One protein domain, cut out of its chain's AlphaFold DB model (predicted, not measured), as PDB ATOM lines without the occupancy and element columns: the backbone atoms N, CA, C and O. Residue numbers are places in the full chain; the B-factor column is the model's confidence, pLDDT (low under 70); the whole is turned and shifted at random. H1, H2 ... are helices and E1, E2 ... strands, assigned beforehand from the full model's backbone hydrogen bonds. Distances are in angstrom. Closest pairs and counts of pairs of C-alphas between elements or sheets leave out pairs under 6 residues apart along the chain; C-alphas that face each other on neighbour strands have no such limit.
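AT A GLANCE: This is residues 55 to 185 of the 186 residues of an uncharacterized protein of Porphyromonadaceae bacterium (UniProt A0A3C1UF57). Eight antiparallel strands, E1 to E8, form a closed barrel, and the short helix H1 lies across one end of it, outside the ring. Between E5 and E6 a long loop reaches away from the barrel, and its residues 130 to 135 stick out free. The printed part has 131 residues with one named helix followed by eight named strands; round the ring run E1 E2 E3 E4 E5 E6 E7 E8 and back to E1, a meander, each strand the antiparallel neighbour of the one before. The class is mostly strand, and the whole is compact, with a radius of gyration of the C-alphas of 14.9 A and spans of 42 by 39 by 28 A.

HOW THE PARTS SIT: The barrel closes between E1, residues 66 to 76, and E8, residues 175 to 184, antiparallel at 160 degrees, with N 67 and O 183 2.8 A apart, within hydrogen-bond range. On the other side of E1, beside its residues 67 to 70, lies E2, residues 92 to 96, with N 68 and O 95 at 2.8 A; E1 and E2 form a hairpin. E2 forms a hairpin with E3, residues 100 to 103, with N 102 and O 94 at 2.8 A. E4, residues 112 to 119, is staggered: it pairs with E3 over 112 to 115, N 101 and O 114 at 2.8 A, and with E5, residues 122 to 126, over 115 to 119, N 117 and O 124 at 2.9 A. E3 and E4 form a hairpin, as do E4 and E5. The hairpin of E5 and E6, residues 140 to 150, has N 123 and O 142 at 2.8 A. E7, residues 153 to 161, forms hairpins with E6, N 148 and O 155 at 2.8 A, and with E8, N 158 and O 178 at 2.9 A. H1, residues 56 to 65, is on the barrel at a height of 6.8 A over the sheet. It only just lies over E6, with 3 of its C-alphas falling there, and runs across the strands, at 79 degrees to E6 on the local plane. The closest C-alphas of H1 and E6 are those of Leu 59 and Leu 147, 7.3 A apart. In H1 every O i to N i+4 pair is within hydrogen-bond range. E2 and E6 are apart.

IN THESE COORDINATES: H1 begins at C-alpha 56 (38.361, 13.308, 5.697) and measures 14.2 A. E1 measures 27.2 A and bends by 57 degrees at residue 71; E6 measures 27.6 A and bends by 64 degrees at residue 145 (28.978, 18.216, 10.746). E4 measures 22.1 A, E7 26.4 A and E8 28.2 A; E8 ends at C-alpha 184 (25.390, 4.417, -3.592). E2, E3 and E5 measure 11.2 A, 10.0 A and 12.8 A.

THE WHOLE: The two C-alphas farthest apart are those of Lys 79 and Thr 132, 45.1 A. The printed part has no cut. The links E1 to E2, E5 to E6 and E7 to E8 are long. Confidence is under 70 at residues 104 to 110 and 128 to 137.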
ATOM      1  N   THR A  55      36.315  10.681   9.322       92.12
ATOM      2  CA  THR A  55      37.583  11.119   8.734       92.12
ATOM      3  C   THR A  55      37.375  11.876   7.421       92.12
ATOM      4  O   THR A  55      36.367  11.722   6.731       92.12
ATOM      5  N   ALA A  56      38.371  12.668   7.015       91.38
ATOM      6  CA  ALA A  56      38.361  13.308   5.697       91.38
ATOM      7  C   ALA A  56      38.290  12.278   4.553       91.38
ATOM      8  O   ALA A  56      37.670  12.535   3.527       91.38
ATOM      9  N   GLU A  57      38.885  11.096   4.728       93.50
ATOM     10  CA  GLU A  57      38.803   9.999   3.761       93.50
ATOM     11  C   GLU A  57      37.370   9.469   3.620       93.50
ATOM     12  O   GLU A  57      36.895   9.301   2.499       93.50
ATOM     13  N   GLN A  58      36.650   9.289   4.733       95.75
ATOM     14  CA  GLN A  58      35.240   8.887   4.700       95.75
ATOM     15  C   GLN A  58      34.375   9.919   3.970       95.75
ATOM     16  O   GLN A  58      33.506   9.535   3.190       95.75
ATOM     17  N   LEU A  59      34.637  11.216   4.161       96.12
ATOM     18  CA  LEU A  59      33.936  12.273   3.427       96.12
ATOM     19  C   LEU A  59      34.268  12.274   1.933       96.12
ATOM     20  O   LEU A  59      33.371  12.413   1.109       96.12
ATOM     21  N   ASN A  60      35.538  12.096   1.569       95.62
ATOM     22  CA  ASN A  60      35.934  11.988   0.165       95.62
ATOM     23  C   ASN A  60      35.246  10.791  -0.506       95.62
ATOM     24  O   ASN A  60      34.584  10.967  -1.523       95.62
ATOM     25  N   ASN A  61      35.298   9.613   0.120       94.88
ATOM     26  CA  ASN A  61      34.601   8.416  -0.353       94.88
ATOM     27  C   ASN A  61      33.089   8.670  -0.515       94.88
ATOM     28  O   ASN A  61      32.514   8.364  -1.557       94.88
ATOM     29  N   ALA A  62      32.458   9.302   0.475       95.69
ATOM     30  CA  ALA A  62      31.049   9.674   0.421       95.69
ATOM     31  C   ALA A  62      30.709  10.573  -0.783       95.69
ATOM     32  O   ALA A  62      29.686  10.371  -1.431       95.69
ATOM     33  N   LEU A  63      31.544  11.559  -1.105       96.56
ATOM     34  CA  LEU A  63      31.317  12.465  -2.239       96.56
ATOM     35  C   LEU A  63      31.645  11.833  -3.599       96.56
ATOM     36  O   LEU A  63      31.087  12.241  -4.620       96.56
ATOM     37  N   ASP A  64      32.546  10.854  -3.617       95.25
ATOM     38  CA  ASP A  64      32.986  10.183  -4.838       95.25
ATOM     39  C   ASP A  64      32.053   9.026  -5.222       95.25
ATOM     40  O   ASP A  64      31.833   8.805  -6.410       95.25
ATOM     41  N   ASN A  65      31.444   8.345  -4.243       94.19
ATOM     42  CA  ASN A  65      30.709   7.094  -4.466       94.19
ATOM     43  C   ASN A  65      29.208   7.151  -4.148       94.19
ATOM     44  O   ASN A  65      28.506   6.168  -4.377       94.19
ATOM     45  N   TYR A  66      28.687   8.266  -3.628       96.31
ATOM     46  CA  TYR A  66      27.262   8.401  -3.318       96.31
ATOM     47  C   TYR A  66      26.643   9.585  -4.053       96.31
ATOM     48  O   TYR A  66      27.238  10.654  -4.196       96.31
ATOM     49  N   ASN A  67      25.387   9.404  -4.448       97.00
ATOM     50  CA  ASN A  67      24.490  10.490  -4.803       97.00
ATOM     51  C   ASN A  67      23.733  10.933  -3.552       97.00
ATOM     52  O   ASN A  67      23.069  10.124  -2.900       97.00
ATOM     53  N   TRP A  68      23.803  12.221  -3.242       97.44
ATOM     54  CA  TRP A  68      23.148  12.835  -2.097       97.44
ATOM     55  C   TRP A  68      21.969  13.680  -2.551       97.44
ATOM     56  O   TRP A  68      22.088  14.505  -3.457       97.44
ATOM     57  N   LYS A  69      20.837  13.531  -1.872       95.94
ATOM     58  CA  LYS A  69      19.665  14.388  -2.032       95.94
ATOM     59  C   LYS A  69      19.362  15.066  -0.707       95.94
ATOM     60  O   LYS A  69      19.255  14.396   0.320       95.94
ATOM     61  N   ARG A  70      19.197  16.388  -0.726       94.94
ATOM     62  CA  ARG A  70      18.734  17.126   0.448       94.94
ATOM     63  C   ARG A  70      17.301  16.703   0.752       94.94
ATOM     64  O   ARG A  70      16.428  16.812  -0.109       94.94
ATOM     65  N   GLU A  71      17.056  16.228   1.964       94.19
ATOM     66  CA  GLU A  71      15.704  15.909   2.423       94.19
ATOM     67  C   GLU A  71      14.993  17.162   2.932       94.19
ATOM     68  O   GLU A  71      13.814  17.363   2.653       94.19
ATOM     69  N   TYR A  72      15.711  18.001   3.678       93.94
ATOM     70  CA  TYR A  72      15.216  19.256   4.236       93.94
ATOM     71  C   TYR A  72      16.373  20.117   4.748       93.94
ATOM     72  O   TYR A  72      17.521  19.666   4.822       93.94
ATOM     73  N   GLY A  73      16.063  21.344   5.156       93.62
ATOM     74  CA  GLY A  73      16.914  22.101   6.063       93.62
ATOM     75  C   GLY A  73      16.133  22.765   7.189       93.62
ATOM     76  O   GLY A  73      14.907  22.709   7.236       93.62
ATOM     77  N   ILE A  74      16.865  23.368   8.116       92.44
ATOM     78  CA  ILE A  74      16.355  24.177   9.220       92.44
ATOM     79  C   ILE A  74      17.235  25.414   9.361       92.44
ATOM     80  O   ILE A  74      18.448  25.350   9.148       92.44
ATOM     81  N   TYR A  75      16.625  26.529   9.731       90.12
ATOM     82  CA  TYR A  75      17.336  27.730  10.137       90.12
ATOM     83  C   TYR A  75      17.642  27.644  11.625       90.12
ATOM     84  O   TYR A  75      16.813  27.175  12.409       90.12
ATOM     85  N   TYR A  76      18.827  28.083  12.022       88.31
ATOM     86  CA  TYR A  76      19.139  28.243  13.431       88.31
ATOM     87  C   TYR A  76      20.106  29.396  13.655       88.31
ATOM     88  O   TYR A  76      20.909  29.730  12.785       88.31
ATOM     89  N   ASP A  77      20.034  29.967  14.847       86.31
ATOM     90  CA  ASP A  77      21.015  30.897  15.389       86.31
ATOM     91  C   ASP A  77      21.341  30.498  16.841       86.31
ATOM     92  O   ASP A  77      21.044  29.381  17.283       86.31
ATOM     93  N   ASN A  78      21.971  31.387  17.606       82.12
ATOM     94  CA  ASN A  78      22.318  31.099  19.000       82.12
ATOM     95  C   ASN A  78      21.104  30.956  19.949       82.12
ATOM     96  O   ASN A  78      21.276  30.494  21.078       82.12
ATOM     97  N   LYS A  79      19.901  31.372  19.540       80.81
ATOM     98  CA  LYS A  79      18.689  31.468  20.375       80.81
ATOM     99  C   LYS A  79      17.538  30.598  19.867       80.81
ATOM    100  O   LYS A  79      16.763  30.093  20.678       80.81
ATOM    101  N   SER A  80      17.440  30.413  18.558       82.12
ATOM    102  CA  SER A  80      16.260  29.906  17.867       82.12
ATOM    103  C   SER A  80      16.623  28.790  16.892       82.12
ATOM    104  O   SER A  80      17.697  28.774  16.294       82.12
ATOM    105  N   VAL A  81      15.696  27.849  16.707       86.75
ATOM    106  CA  VAL A  81      15.768  26.781  15.697       86.75
ATOM    107  C   VAL A  81      14.399  26.682  15.033       86.75
ATOM    108  O   VAL A  81      13.394  26.572  15.735       86.75
ATOM    109  N   SER A  82      14.347  26.721  13.703       87.00
ATOM    110  CA  SER A  82      13.093  26.627  12.953       87.00
ATOM    111  C   SER A  82      12.546  25.198  12.894       87.00
ATOM    112  O   SER A  82      13.243  24.207  13.135       87.00
ATOM    113  N   ASP A  83      11.294  25.091  12.454       88.56
ATOM    114  CA  ASP A  83      10.748  23.850  11.916       88.56
ATOM    115  C   ASP A  83      11.411  23.461  10.583       88.56
ATOM    116  O   ASP A  83      12.122  24.256   9.954       88.56
ATOM    117  N   ARG A  84      11.141  22.224  10.156       91.75
ATOM    118  CA  ARG A  84      11.587  21.632   8.892       91.75
ATOM    119  C   ARG A  84      11.182  22.481   7.685       91.75
ATOM    120  O   ARG A  84      10.006  22.771   7.497       91.75
ATOM    121  N   GLN A  85      12.148  22.792   6.827       86.88
ATOM    122  CA  GLN A  85      11.958  23.507   5.566       86.88
ATOM    123  C   GLN A  85      12.277  22.572   4.394       86.88
ATOM    124  O   GLN A  85      13.425  22.158   4.216       86.88
ATOM    125  N   ALA A  86      11.267  22.232   3.591       74.69
ATOM    126  CA  ALA A  86      11.473  21.464   2.359       74.69
ATOM    127  C   ALA A  86      12.220  22.309   1.307       74.69
ATOM    128  O   ALA A  86      13.212  21.870   0.713       74.69
ATOM    129  N   ASP A  87      11.808  23.571   1.175       73.38
ATOM    130  CA  ASP A  87      12.337  24.513   0.196       73.38
ATOM    131  C   ASP A  87      13.228  25.557   0.863       73.38
ATOM    132  O   ASP A  87      12.838  26.698   1.109       73.38
ATOM    133  N   VAL A  88      14.475  25.173   1.134       79.75
ATOM    134  CA  VAL A  88      15.492  26.158   1.499       79.75
ATOM    135  C   VAL A  88      15.973  26.848   0.227       79.75
ATOM    136  O   VAL A  88      16.688  26.260  -0.593       79.75
ATOM    137  N   LEU A  89      15.531  28.090   0.051       73.12
ATOM    138  CA  LEU A  89      15.819  28.900  -1.127       73.12
ATOM    139  C   LEU A  89      17.325  29.061  -1.346       73.12
ATOM    140  O   LEU A  89      18.071  29.306  -0.400       73.12
ATOM    141  N   TYR A  90      17.765  28.994  -2.604       77.75
ATOM    142  CA  TYR A  90      19.165  29.187  -3.020       77.75
ATOM    143  C   TYR A  90      20.179  28.223  -2.388       77.75
ATOM    144  O   TYR A  90      21.376  28.451  -2.489       77.75
ATOM    145  N   MET A  91      19.714  27.161  -1.733       88.94
ATOM    146  CA  MET A  91      20.573  26.116  -1.191       88.94
ATOM    147  C   MET A  91      20.624  24.924  -2.153       88.94
ATOM    148  O   MET A  91      19.630  24.647  -2.842       88.94
ATOM    149  N   PRO A  92      21.726  24.162  -2.166       91.50
ATOM    150  CA  PRO A  92      21.890  23.015  -3.040       91.50
ATOM    151  C   PRO A  92      20.870  21.925  -2.713       91.50
ATOM    152  O   PRO A  92      20.483  21.717  -1.563       91.50
ATOM    153  N   SER A  93      20.413  21.235  -3.747       91.56
ATOM    154  CA  SER A  93      19.353  20.224  -3.682       91.56
ATOM    155  C   SER A  93      19.877  18.797  -3.790       91.56
ATOM    156  O   SER A  93      19.289  17.869  -3.230       91.56
ATOM    157  N   SER A  94      20.986  18.619  -4.504       94.19
ATOM    158  CA  SER A  94      21.622  17.327  -4.706       94.19
ATOM    159  C   SER A  94      23.124  17.485  -4.886       94.19
ATOM    160  O   SER A  94      23.598  18.531  -5.325       94.19
ATOM    161  N   ILE A  95      23.862  16.429  -4.568       95.88
ATOM    162  CA  ILE A  95      25.278  16.273  -4.891       95.88
ATOM    163  C   ILE A  95      25.400  14.943  -5.622       95.88
ATOM    164  O   ILE A  95      25.026  13.910  -5.073       95.88
ATOM    165  N   PHE A  96      25.870  14.968  -6.861       94.12
ATOM    166  CA  PHE A  96      26.145  13.753  -7.616       94.12
ATOM    167  C   PHE A  96      27.553  13.246  -7.316       94.12
ATOM    168  O   PHE A  96      28.462  14.049  -7.066       94.12
ATOM    169  N   SER A  97      27.723  11.925  -7.389       88.12
ATOM    170  CA  SER A  97      29.034  11.275  -7.360       88.12
ATOM    171  C   SER A  97      29.970  11.923  -8.381       88.12
ATOM    172  O   SER A  97      29.551  12.270  -9.487       88.12
ATOM    173  N   GLY A  98      31.234  12.121  -8.007       86.38
ATOM    174  CA  GLY A  98      32.155  12.954  -8.787       86.38
ATOM    175  C   GLY A  98      32.047  14.448  -8.459       86.38
ATOM    176  O   GLY A  98      32.435  15.289  -9.271       86.38
ATOM    177  N   ARG A  99      31.555  14.777  -7.252       92.50
ATOM    178  CA  ARG A  99      31.695  16.099  -6.614       92.50
ATOM    179  C   ARG A  99      30.982  17.238  -7.344       92.50
ATOM    180  O   ARG A  99      31.497  18.355  -7.416       92.50
ATOM    181  N   LYS A 100      29.778  16.978  -7.862       92.62
ATOM    182  CA  LYS A 100      28.944  17.995  -8.526       92.62
ATOM    183  C   LYS A 100      27.727  18.352  -7.679       92.62
ATOM    184  O   LYS A 100      26.785  17.572  -7.566       92.62
ATOM    185  N   MET A 101      27.735  19.550  -7.107       93.56
ATOM    186  CA  MET A 101      26.637  20.112  -6.326       93.56
ATOM    187  C   MET A 101      25.647  20.837  -7.239       93.56
ATOM    188  O   MET A 101      26.043  21.684  -8.034       93.56
ATOM    189  N   VAL A 102      24.355  20.535  -7.121       90.81
ATOM    190  CA  VAL A 102      23.305  21.098  -7.980       90.81
ATOM    191  C   VAL A 102      22.298  21.890  -7.169       90.81
ATOM    192  O   VAL A 102      21.668  21.384  -6.235       90.81
ATOM    193  N   TYR A 103      22.086  23.127  -7.593       86.75
ATOM    194  CA  TYR A 103      21.135  24.051  -7.004       86.75
ATOM    195  C   TYR A 103      19.855  24.024  -7.841       86.75
ATOM    196  O   TYR A 103      19.871  24.248  -9.057       86.75
ATOM    197  N   LEU A 104      18.726  23.737  -7.190       68.88
ATOM    198  CA  LEU A 104      17.421  23.971  -7.799       68.88
ATOM    199  C   LEU A 104      17.177  25.480  -7.759       68.88
ATOM    200  O   LEU A 104      17.081  26.091  -6.698       68.88
ATOM    201  N   LYS A 105      17.167  26.082  -8.944       60.53
ATOM    202  CA  LYS A 105      16.989  27.515  -9.162       60.53
ATOM    203  C   LYS A 105      15.636  28.012  -8.658       60.53
ATOM    204  O   LYS A 105      14.644  27.304  -8.798       60.53
ATOM    205  N   ASN A 106      15.572  29.288  -8.270       48.38
ATOM    206  CA  ASN A 106      14.316  30.039  -8.214       48.38
ATOM    207  C   ASN A 106      14.194  31.084  -9.349       48.38
ATOM    208  O   ASN A 106      15.184  31.604  -9.865       48.38
ATOM    209  N   ILE A 107      12.935  31.345  -9.726       42.56
ATOM    210  CA  ILE A 107      12.347  32.325 -10.671       42.56
ATOM    211  C   ILE A 107      12.759  32.233 -12.162       42.56
ATOM    212  O   ILE A 107      11.919  32.492 -13.014       42.56
ATOM    213  N   SER A 108      13.971  31.796 -12.533       51.53
ATOM    214  CA  SER A 108      14.430  31.824 -13.947       51.53
ATOM    215  C   SER A 108      14.846  30.474 -14.573       51.53
ATOM    216  O   SER A 108      15.540  30.452 -15.586       51.53
ATOM    217  N   GLY A 109      14.485  29.328 -13.985       51.31
ATOM    218  CA  GLY A 109      14.564  27.992 -14.625       51.31
ATOM    219  C   GLY A 109      15.935  27.282 -14.768       51.31
ATOM    220  O   GLY A 109      16.009  26.084 -14.528       51.31
ATOM    221  N   ASN A 110      17.033  27.957 -15.130       59.34
ATOM    222  CA  ASN A 110      18.373  27.327 -15.267       59.34
ATOM    223  C   ASN A 110      18.935  26.683 -13.976       59.34
ATOM    224  O   ASN A 110      19.104  27.348 -12.964       59.34
ATOM    225  N   ARG A 111      19.339  25.413 -14.029       71.06
ATOM    226  CA  ARG A 111      20.105  24.769 -12.950       71.06
ATOM    227  C   ARG A 111      21.518  25.344 -12.874       71.06
ATOM    228  O   ARG A 111      22.158  25.514 -13.907       71.06
ATOM    229  N   GLU A 112      22.000  25.584 -11.660       82.00
ATOM    230  CA  GLU A 112      23.404  25.907 -11.404       82.00
ATOM    231  C   GLU A 112      24.102  24.663 -10.854       82.00
ATOM    232  O   GLU A 112      23.574  23.983  -9.967       82.00
ATOM    233  N   VAL A 113      25.265  24.347 -11.421       87.50
ATOM    234  CA  VAL A 113      26.099  23.215 -11.017       87.50
ATOM    235  C   VAL A 113      27.450  23.756 -10.582       87.50
ATOM    236  O   VAL A 113      28.054  24.558 -11.292       87.50
ATOM    237  N   ARG A 114      27.911  23.302  -9.421       90.19
ATOM    238  CA  ARG A 114      29.191  23.681  -8.833       90.19
ATOM    239  C   ARG A 114      30.054  22.457  -8.576       90.19
ATOM    240  O   ARG A 114      29.545  21.415  -8.157       90.19
ATOM    241  N   SER A 115      31.349  22.589  -8.818       92.88
ATOM    242  CA  SER A 115      32.352  21.613  -8.399       92.88
ATOM    243  C   SER A 115      32.640  21.762  -6.917       92.88
ATOM    244  O   SER A 115      32.644  22.876  -6.399       92.88
ATOM    245  N   ILE A 116      32.878  20.641  -6.240       94.75
ATOM    246  CA  ILE A 116      33.219  20.615  -4.819       94.75
ATOM    247  C   ILE A 116      34.701  20.279  -4.643       94.75
ATOM    248  O   ILE A 116      35.153  19.202  -5.034       94.75
ATOM    249  N   GLU A 117      35.423  21.155  -3.954       94.19
ATOM    250  CA  GLU A 117      36.708  20.848  -3.326       94.19
ATOM    251  C   GLU A 117      36.513  20.610  -1.821       94.19
ATOM    252  O   GLU A 117      35.651  21.215  -1.186       94.19
ATOM    253  N   THR A 118      37.302  19.714  -1.230       92.31
ATOM    254  CA  THR A 118      37.230  19.385   0.202       92.31
ATOM    255  C   THR A 118      38.473  19.857   0.948       92.31
ATOM    256  O   THR A 118      39.585  19.482   0.577       92.31
ATOM    257  N   LYS A 119      38.296  20.553   2.076       92.00
ATOM    258  CA  LYS A 119      39.373  20.884   3.024       92.00
ATOM    259  C   LYS A 119      39.010  20.384   4.420       92.00
ATOM    260  O   LYS A 119      38.323  21.053   5.190       92.00
ATOM    261  N   GLY A 120      39.449  19.169   4.749       90.25
ATOM    262  CA  GLY A 120      39.025  18.484   5.972       90.25
ATOM    263  C   GLY A 120      37.525  18.186   5.930       90.25
ATOM    264  O   GLY A 120      37.095  17.358   5.136       90.25
ATOM    265  N   LYS A 121      36.739  18.869   6.771       90.31
ATOM    266  CA  LYS A 121      35.266  18.767   6.807       90.31
ATOM    267  C   LYS A 121      34.548  19.864   6.006       90.31
ATOM    268  O   LYS A 121      33.321  19.859   5.942       90.31
ATOM    269  N   LEU A 122      35.300  20.805   5.431       93.06
ATOM    270  CA  LEU A 122      34.763  21.891   4.612       93.06
ATOM    271  C   LEU A 122      34.543  21.424   3.174       93.06
ATOM    272  O   LEU A 122      35.436  20.794   2.603       93.06
ATOM    273  N   LEU A 123      33.401  21.785   2.592       94.88
ATOM    274  CA  LEU A 123      33.131  21.708   1.158       94.88
ATOM    275  C   LEU A 123      33.155  23.123   0.583       94.88
ATOM    276  O   LEU A 123      32.406  23.987   1.037       94.88
ATOM    277  N   LEU A 124      33.995  23.338  -0.419       93.69
ATOM    278  CA  LEU A 124      34.111  24.582  -1.166       93.69
ATOM    279  C   LEU A 124      33.449  24.363  -2.526       93.69
ATOM    280  O   LEU A 124      33.960  23.596  -3.342       93.69
ATOM    281  N   ALA A 125      32.291  24.982  -2.749       92.44
ATOM    282  CA  ALA A 125      31.517  24.831  -3.975       92.44
ATOM    283  C   ALA A 125      31.707  26.043  -4.898       92.44
ATOM    284  O   ALA A 125      31.247  27.154  -4.607       92.44
ATOM    285  N   SER A 126      32.342  25.818  -6.045       89.81
ATOM    286  CA  SER A 126      32.663  26.842  -7.043       89.81
ATOM    287  C   SER A 126      32.044  26.519  -8.402       89.81
ATOM    288  O   SER A 126      31.822  25.361  -8.753       89.81
ATOM    289  N   VAL A 127      31.725  27.553  -9.180       83.31
ATOM    290  CA  VAL A 127      31.323  27.376 -10.582       83.31
ATOM    291  C   VAL A 127      32.564  27.000 -11.389       83.31
ATOM    292  O   VAL A 127      33.614  27.617 -11.217       83.31
ATOM    293  N   ASP A 128      32.447  26.019 -12.285       69.31
ATOM    294  CA  ASP A 128      33.492  25.736 -13.271       69.31
ATOM    295  C   ASP A 128      33.541  26.917 -14.257       69.31
ATOM    296  O   ASP A 128      32.681  27.045 -15.129       69.31
ATOM    297  N   VAL A 129      34.484  27.844 -14.067       63.44
ATOM    298  CA  VAL A 129      34.562  29.073 -14.871       63.44
ATOM    299  C   VAL A 129      35.348  28.809 -16.159       63.44
ATOM    300  O   VAL A 129      36.472  28.308 -16.114       63.44
ATOM    301  N   ASP A 130      34.787  29.195 -17.308       57.41
ATOM    302  CA  ASP A 130      35.571  29.404 -18.529       57.41
ATOM    303  C   ASP A 130      36.521  30.595 -18.285       57.41
ATOM    304  O   ASP A 130      36.041  31.669 -17.909       57.41
ATOM    305  N   PRO A 131      37.845  30.461 -18.489       52.19
ATOM    306  CA  PRO A 131      38.817  31.529 -18.231       52.19
ATOM    307  C   PRO A 131      38.541  32.849 -18.979       52.19
ATOM    308  O   PRO A 131      39.166  33.862 -18.668       52.19
ATOM    309  N   THR A 132      37.621  32.872 -19.947       53.50
ATOM    310  CA  THR A 132      37.200  34.078 -20.680       53.50
ATOM    311  C   THR A 132      36.052  34.868 -20.028       53.50
ATOM    312  O   THR A 132      35.748  35.979 -20.468       53.50
ATOM    313  N   SER A 133      35.419  34.353 -18.968       56.41
ATOM    314  CA  SER A 133      34.332  35.039 -18.255       56.41
ATOM    315  C   SER A 133      34.862  36.072 -17.252       56.41
ATOM    316  O   SER A 133      35.572  35.735 -16.310       56.41
ATOM    317  N   SER A 134      34.429  37.329 -17.385       51.03
ATOM    318  CA  SER A 134      34.695  38.415 -16.423       51.03
ATOM    319  C   SER A 134      33.777  38.401 -15.190       51.03
ATOM    320  O   SER A 134      33.852  39.298 -14.349       51.03
ATOM    321  N   THR A 135      32.888  37.409 -15.075       58.59
ATOM    322  CA  THR A 135      31.916  37.332 -13.976       58.59
ATOM    323  C   THR A 135      32.517  36.585 -12.790       58.59
ATOM    324  O   THR A 135      32.823  35.397 -12.892       58.59
ATOM    325  N   PHE A 136      32.667  37.277 -11.661       61.75
ATOM    326  CA  PHE A 136      33.075  36.675 -10.394       61.75
ATOM    327  C   PHE A 136      31.896  35.928  -9.759       61.75
ATOM    328  O   PHE A 136      30.856  36.528  -9.487       61.75
ATOM    329  N   TYR A 137      32.074  34.633  -9.493       69.31
ATOM    330  CA  TYR A 137      31.130  33.828  -8.720       69.31
ATOM    331  C   TYR A 137      31.737  33.545  -7.343       69.31
ATOM    332  O   TYR A 137      32.818  32.955  -7.283       69.31
ATOM    333  N   PRO A 138      31.086  33.948  -6.236       80.00
ATOM    334  CA  PRO A 138      31.604  33.664  -4.903       80.00
ATOM    335  C   PRO A 138      31.606  32.155  -4.650       80.00
ATOM    336  O   PRO A 138      30.686  31.458  -5.083       80.00
ATOM    337  N   ILE A 139      32.624  31.655  -3.949       85.94
ATOM    338  CA  ILE A 139      32.677  30.268  -3.473       85.94
ATOM    339  C   ILE A 139      31.683  30.127  -2.321       85.94
ATOM    340  O   ILE A 139      31.693  30.941  -1.400       85.94
ATOM    341  N   ASP A 140      30.841  29.098  -2.374       89.88
ATOM    342  CA  ASP A 140      30.002  28.736  -1.235       89.88
ATOM    343  C   ASP A 140      30.763  27.770  -0.330       89.88
ATOM    344  O   ASP A 140      31.318  26.772  -0.794       89.88
ATOM    345  N   GLU A 141      30.753  28.049   0.969       92.62
ATOM    346  CA  GLU A 141      31.420  27.229   1.972       92.62
ATOM    347  C   GLU A 141      30.395  26.483   2.820       92.62
ATOM    348  O   GLU A 141      29.500  27.076   3.429       92.62
ATOM    349  N   TYR A 142      30.554  25.167   2.895       94.75
ATOM    350  CA  TYR A 142      29.716  24.303   3.709       94.75
ATOM    351  C   TYR A 142      30.553  23.505   4.693       94.75
ATOM    352  O   TYR A 142      31.652  23.054   4.377       94.75
ATOM    353  N   ILE A 143      30.008  23.272   5.880       93.62
ATOM    354  CA  ILE A 143      30.662  22.479   6.918       93.62
ATOM    355  C   ILE A 143      29.879  21.189   7.073       93.62
ATOM    356  O   ILE A 143      28.741  21.213   7.540       93.62
ATOM    357  N   VAL A 144      30.481  20.057   6.722       95.19
ATOM    358  CA  VAL A 144      29.896  18.764   7.068       95.19
ATOM    359  C   VAL A 144      30.105  18.550   8.569       95.19
ATOM    360  O   VAL A 144      31.206  18.684   9.100       95.19
ATOM    361  N   VAL A 145      29.008  18.323   9.281       93.38
ATOM    362  CA  VAL A 145      28.978  18.216  10.746       93.38
ATOM    363  C   VAL A 145      28.965  16.760  11.172       93.38
ATOM    364  O   VAL A 145      29.630  16.385  12.136       93.38
ATOM    365  N   ALA A 146      28.218  15.940  10.438       95.19
ATOM    366  CA  ALA A 146      28.101  14.517  10.684       95.19
ATOM    367  C   ALA A 146      27.964  13.751   9.370       95.19
ATOM    368  O   ALA A 146      27.383  14.262   8.404       95.19
ATOM    369  N   LEU A 147      28.481  12.525   9.368       97.12
ATOM    370  CA  LEU A 147      28.455  11.622   8.228       97.12
ATOM    371  C   LEU A 147      28.272  10.178   8.703       97.12
ATOM    372  O   LEU A 147      29.205   9.541   9.198       97.12
ATOM    373  N   ASP A 148      27.066   9.666   8.508       96.38
ATOM    374  CA  ASP A 148      26.694   8.279   8.758       96.38
ATOM    375  C   ASP A 148      26.672   7.540   7.415       96.38
ATOM    376  O   ASP A 148      25.920   7.922   6.518       96.38
ATOM    377  N   LEU A 149      27.498   6.506   7.260       95.12
ATOM    378  CA  LEU A 149      27.533   5.668   6.059       95.12
ATOM    379  C   LEU A 149      27.025   4.267   6.396       95.12
ATOM    380  O   LEU A 149      27.378   3.706   7.432       95.12
ATOM    381  N   GLU A 150      26.214   3.715   5.503       90.88
ATOM    382  CA  GLU A 150      25.625   2.380   5.567       90.88
ATOM    383  C   GLU A 150      25.816   1.688   4.209       90.88
ATOM    384  O   GLU A 150      25.990   2.351   3.189       90.88
ATOM    385  N   ASP A 151      25.725   0.357   4.163       84.62
ATOM    386  CA  ASP A 151      26.039  -0.433   2.958       84.62
ATOM    387  C   ASP A 151      25.303   0.022   1.683       84.62
ATOM    388  O   ASP A 151      25.827  -0.111   0.581       84.62
ATOM    389  N   ASN A 152      24.091   0.572   1.821       86.19
ATOM    390  CA  ASN A 152      23.251   1.000   0.696       86.19
ATOM    391  C   ASN A 152      22.854   2.482   0.751       86.19
ATOM    392  O   ASN A 152      21.956   2.917   0.022       86.19
ATOM    393  N   GLY A 153      23.486   3.277   1.611       93.50
ATOM    394  CA  GLY A 153      23.115   4.674   1.753       93.50
ATOM    395  C   GLY A 153      23.863   5.405   2.848       93.50
ATOM    396  O   GLY A 153      24.911   4.987   3.322       93.50
ATOM    397  N   GLY A 154      23.328   6.548   3.235       95.94
ATOM    398  CA  GLY A 154      23.915   7.303   4.323       95.94
ATOM    399  C   GLY A 154      23.125   8.544   4.660       95.94
ATOM    400  O   GLY A 154      22.174   8.922   3.967       95.94
ATOM    401  N   ARG A 155      23.557   9.205   5.723       97.31
ATOM    402  CA  ARG A 155      23.062  10.505   6.139       97.31
ATOM    403  C   ARG A 155      24.233  11.453   6.299       97.31
ATOM    404  O   ARG A 155      25.189  11.162   7.008       97.31
ATOM    405  N   MET A 156      24.122  12.615   5.680       97.62
ATOM    406  CA  MET A 156      25.068  13.705   5.872       97.62
ATOM    407  C   MET A 156      24.321  14.904   6.449       97.62
ATOM    408  O   MET A 156      23.210  15.224   6.023       97.62
ATOM    409  N   VAL A 157      24.914  15.559   7.442       96.69
ATOM    410  CA  VAL A 157      24.398  16.803   8.025       96.69
ATOM    411  C   VAL A 157      25.395  17.905   7.722       96.69
ATOM    412  O   VAL A 157      26.582  17.754   8.008       96.69
ATOM    413  N   MET A 158      24.922  18.995   7.128       95.88
ATOM    414  CA  MET A 158      25.777  20.053   6.597       95.88
ATOM    415  C   MET A 158      25.254  21.430   6.991       95.88
ATOM    416  O   MET A 158      24.084  21.725   6.759       95.88
ATOM    417  N   ASP A 159      26.124  22.271   7.540       93.94
ATOM    418  CA  ASP A 159      25.816  23.655   7.893       93.94
ATOM    419  C   ASP A 159      26.298  24.610   6.782       93.94
ATOM    420  O   ASP A 159      27.363  24.414   6.193       93.94
ATOM    421  N   TYR A 160      25.527  25.667   6.527       92.44
ATOM    422  CA  TYR A 160      25.876  26.805   5.671       92.44
ATOM    423  C   TYR A 160      25.668  28.104   6.446       92.44
ATOM    424  O   TYR A 160      24.607  28.294   7.050       92.44
ATOM    425  N   LYS A 161      26.650  29.012   6.436       90.12
ATOM    426  CA  LYS A 161      26.505  30.327   7.071       90.12
ATOM    427  C   LYS A 161      25.593  31.204   6.222       90.12
ATOM    428  O   LYS A 161      25.861  31.437   5.052       90.12
ATOM    429  N   LEU A 162      24.522  31.731   6.811       85.44
ATOM    430  CA  LEU A 162      23.668  32.664   6.085       85.44
ATOM    431  C   LEU A 162      24.323  34.041   5.992       85.44
ATOM    432  O   LEU A 162      24.712  34.626   6.998       85.44
ATOM    433  N   HIS A 163      24.359  34.575   4.773       81.81
ATOM    434  CA  HIS A 163      24.806  35.939   4.467       81.81
ATOM    435  C   HIS A 163      23.637  36.895   4.184       81.81
ATOM    436  O   HIS A 163      23.820  37.976   3.635       81.81
ATOM    437  N   ARG A 164      22.414  36.479   4.526       79.81
ATOM    438  CA  ARG A 164      21.179  37.238   4.321       79.81
ATOM    439  C   ARG A 164      20.258  37.101   5.517       79.81
ATOM    440  O   ARG A 164      20.305  36.097   6.227       79.81
ATOM    441  N   GLU A 165      19.411  38.102   5.692       80.25
ATOM    442  CA  GLU A 165      18.432  38.135   6.767       80.25
ATOM    443  C   GLU A 165      17.337  37.087   6.537       80.25
ATOM    444  O   GLU A 165      16.870  36.881   5.414       80.25
ATOM    445  N   ILE A 166      16.950  36.416   7.619       81.25
ATOM    446  CA  ILE A 166      15.776  35.551   7.700       81.25
ATOM    447  C   ILE A 166      14.963  36.089   8.870       81.25
ATOM    448  O   ILE A 166      15.515  36.304   9.948       81.25
ATOM    449  N   THR A 167      13.671  36.325   8.653       83.06
ATOM    450  CA  THR A 167      12.761  36.828   9.689       83.06
ATOM    451  C   THR A 167      12.873  35.981  10.957       83.06
ATOM    452  O   THR A 167      12.883  34.757  10.870       83.06
ATOM    453  N   ASP A 168      12.968  36.643  12.111       83.88
ATOM    454  CA  ASP A 168      13.101  36.045  13.451       83.88
ATOM    455  C   ASP A 168      14.455  35.377  13.781       83.88
ATOM    456  O   ASP A 168      14.590  34.796  14.861       83.88
ATOM    457  N   PHE A 169      15.473  35.500  12.915       83.25
ATOM    458  CA  PHE A 169      16.827  34.980  13.164       83.25
ATOM    459  C   PHE A 169      17.905  36.071  13.105       83.25
ATOM    460  O   PHE A 169      17.923  36.925  12.217       83.25
ATOM    461  N   ASP A 170      18.870  36.005  14.022       82.25
ATOM    462  CA  ASP A 170      20.018  36.910  14.084       82.25
ATOM    463  C   ASP A 170      21.079  36.545  13.039       82.25
ATOM    464  O   ASP A 170      21.915  35.664  13.254       82.25
ATOM    465  N   ILE A 171      21.100  37.290  11.929       81.75
ATOM    466  CA  ILE A 171      22.026  37.102  10.800       81.75
ATOM    467  C   ILE A 171      23.499  36.927  11.215       81.75
ATOM    468  O   ILE A 171      24.213  36.117  10.619       81.75
ATOM    469  N   SER A 172      23.957  37.607  12.274       82.56
ATOM    470  CA  SER A 172      25.346  37.511  12.742       82.56
ATOM    471  C   SER A 172      25.706  36.094  13.200       82.56
ATOM    472  O   SER A 172      26.842  35.646  13.039       82.56
ATOM    473  N   SER A 173      24.714  35.320  13.643       82.62
ATOM    474  CA  SER A 173      24.849  33.941  14.116       82.62
ATOM    475  C   SER A 173      23.959  32.932  13.380       82.62
ATOM    476  O   SER A 173      23.987  31.759  13.725       82.62
ATOM    477  N   SER A 174      23.273  33.340  12.308       87.19
ATOM    478  CA  SER A 174      22.391  32.469  11.524       87.19
ATOM    479  C   SER A 174      23.124  31.492  10.613       87.19
ATOM    480  O   SER A 174      24.075  31.858   9.913       87.19
ATOM    481  N   TYR A 175      22.608  30.270  10.558       90.69
ATOM    482  CA  TYR A 175      23.021  29.194   9.665       90.69
ATOM    483  C   TYR A 175      21.794  28.462   9.109       90.69
ATOM    484  O   TYR A 175      20.703  28.495   9.681       90.69
ATOM    485  N   VAL A 176      21.997  27.754   8.003       92.31
ATOM    486  CA  VAL A 176      21.114  26.672   7.566       92.31
ATOM    487  C   VAL A 176      21.796  25.354   7.879       92.31
ATOM    488  O   VAL A 176      22.893  25.109   7.388       92.31
ATOM    489  N   ARG A 177      21.118  24.475   8.611       93.56
ATOM    490  CA  ARG A 177      21.485  23.062   8.710       93.56
ATOM    491  C   ARG A 177      20.662  22.255   7.728       93.56
ATOM    492  O   ARG A 177      19.438  22.293   7.769       93.56
ATOM    493  N   MET A 178      21.324  21.510   6.861       95.81
ATOM    494  CA  MET A 178      20.708  20.668   5.846       95.81
ATOM    495  C   MET A 178      20.957  19.202   6.163       95.81
ATOM    496  O   MET A 178      22.075  18.811   6.502       95.81
ATOM    497  N   VAL A 179      19.912  18.395   6.007       96.25
ATOM    498  CA  VAL A 179      19.981  16.942   6.154       96.25
ATOM    499  C   VAL A 179      19.885  16.308   4.782       96.25
ATOM    500  O   VAL A 179      18.987  16.612   3.992       96.25
ATOM    501  N   TRP A 180      20.837  15.432   4.506       97.25
ATOM    502  CA  TRP A 180      21.046  14.805   3.216       97.25
ATOM    503  C   TRP A 180      20.922  13.303   3.354       97.25
ATOM    504  O   TRP A 180      21.466  12.715   4.287       97.25
ATOM    505  N   LYS A 181      20.266  12.691   2.375       97.69
ATOM    506  CA  LYS A 181      20.197  11.246   2.212       97.69
ATOM    507  C   LYS A 181      21.091  10.820   1.058       97.69
ATOM    508  O   LYS A 181      20.932  11.321  -0.056       97.69
ATOM    509  N   GLY A 182      22.016   9.916   1.345       97.19
ATOM    510  CA  GLY A 182      22.930   9.307   0.390       97.19
ATOM    511  C   GLY A 182      22.386   7.987  -0.142       97.19
ATOM    512  O   GLY A 182      21.730   7.234   0.576       97.19
ATOM    513  N   THR A 183      22.694   7.705  -1.399       97.00
ATOM    514  CA  THR A 183      22.493   6.414  -2.067       97.00
ATOM    515  C   THR A 183      23.751   6.092  -2.855       97.00
ATOM    516  O   THR A 183      24.306   7.002  -3.472       97.00
ATOM    517  N   VAL A 184      24.204   4.840  -2.832       93.38
ATOM    518  CA  VAL A 184      25.390   4.417  -3.592       93.38
ATOM    519  C   VAL A 184      25.165   4.705  -5.080       93.38
ATOM    520  O   VAL A 184      24.086   4.435  -5.614       93.38
ATOM    521  N   ALA A 185      26.152   5.317  -5.731       86.94
ATOM    522  CA  ALA A 185      26.109   5.587  -7.160       86.94
ATOM    523  C   ALA A 185      26.174   4.267  -7.944       86.94
ATOM    524  O   ALA A 185      26.971   3.390  -7.616       86.94
TER     525      ALA A 185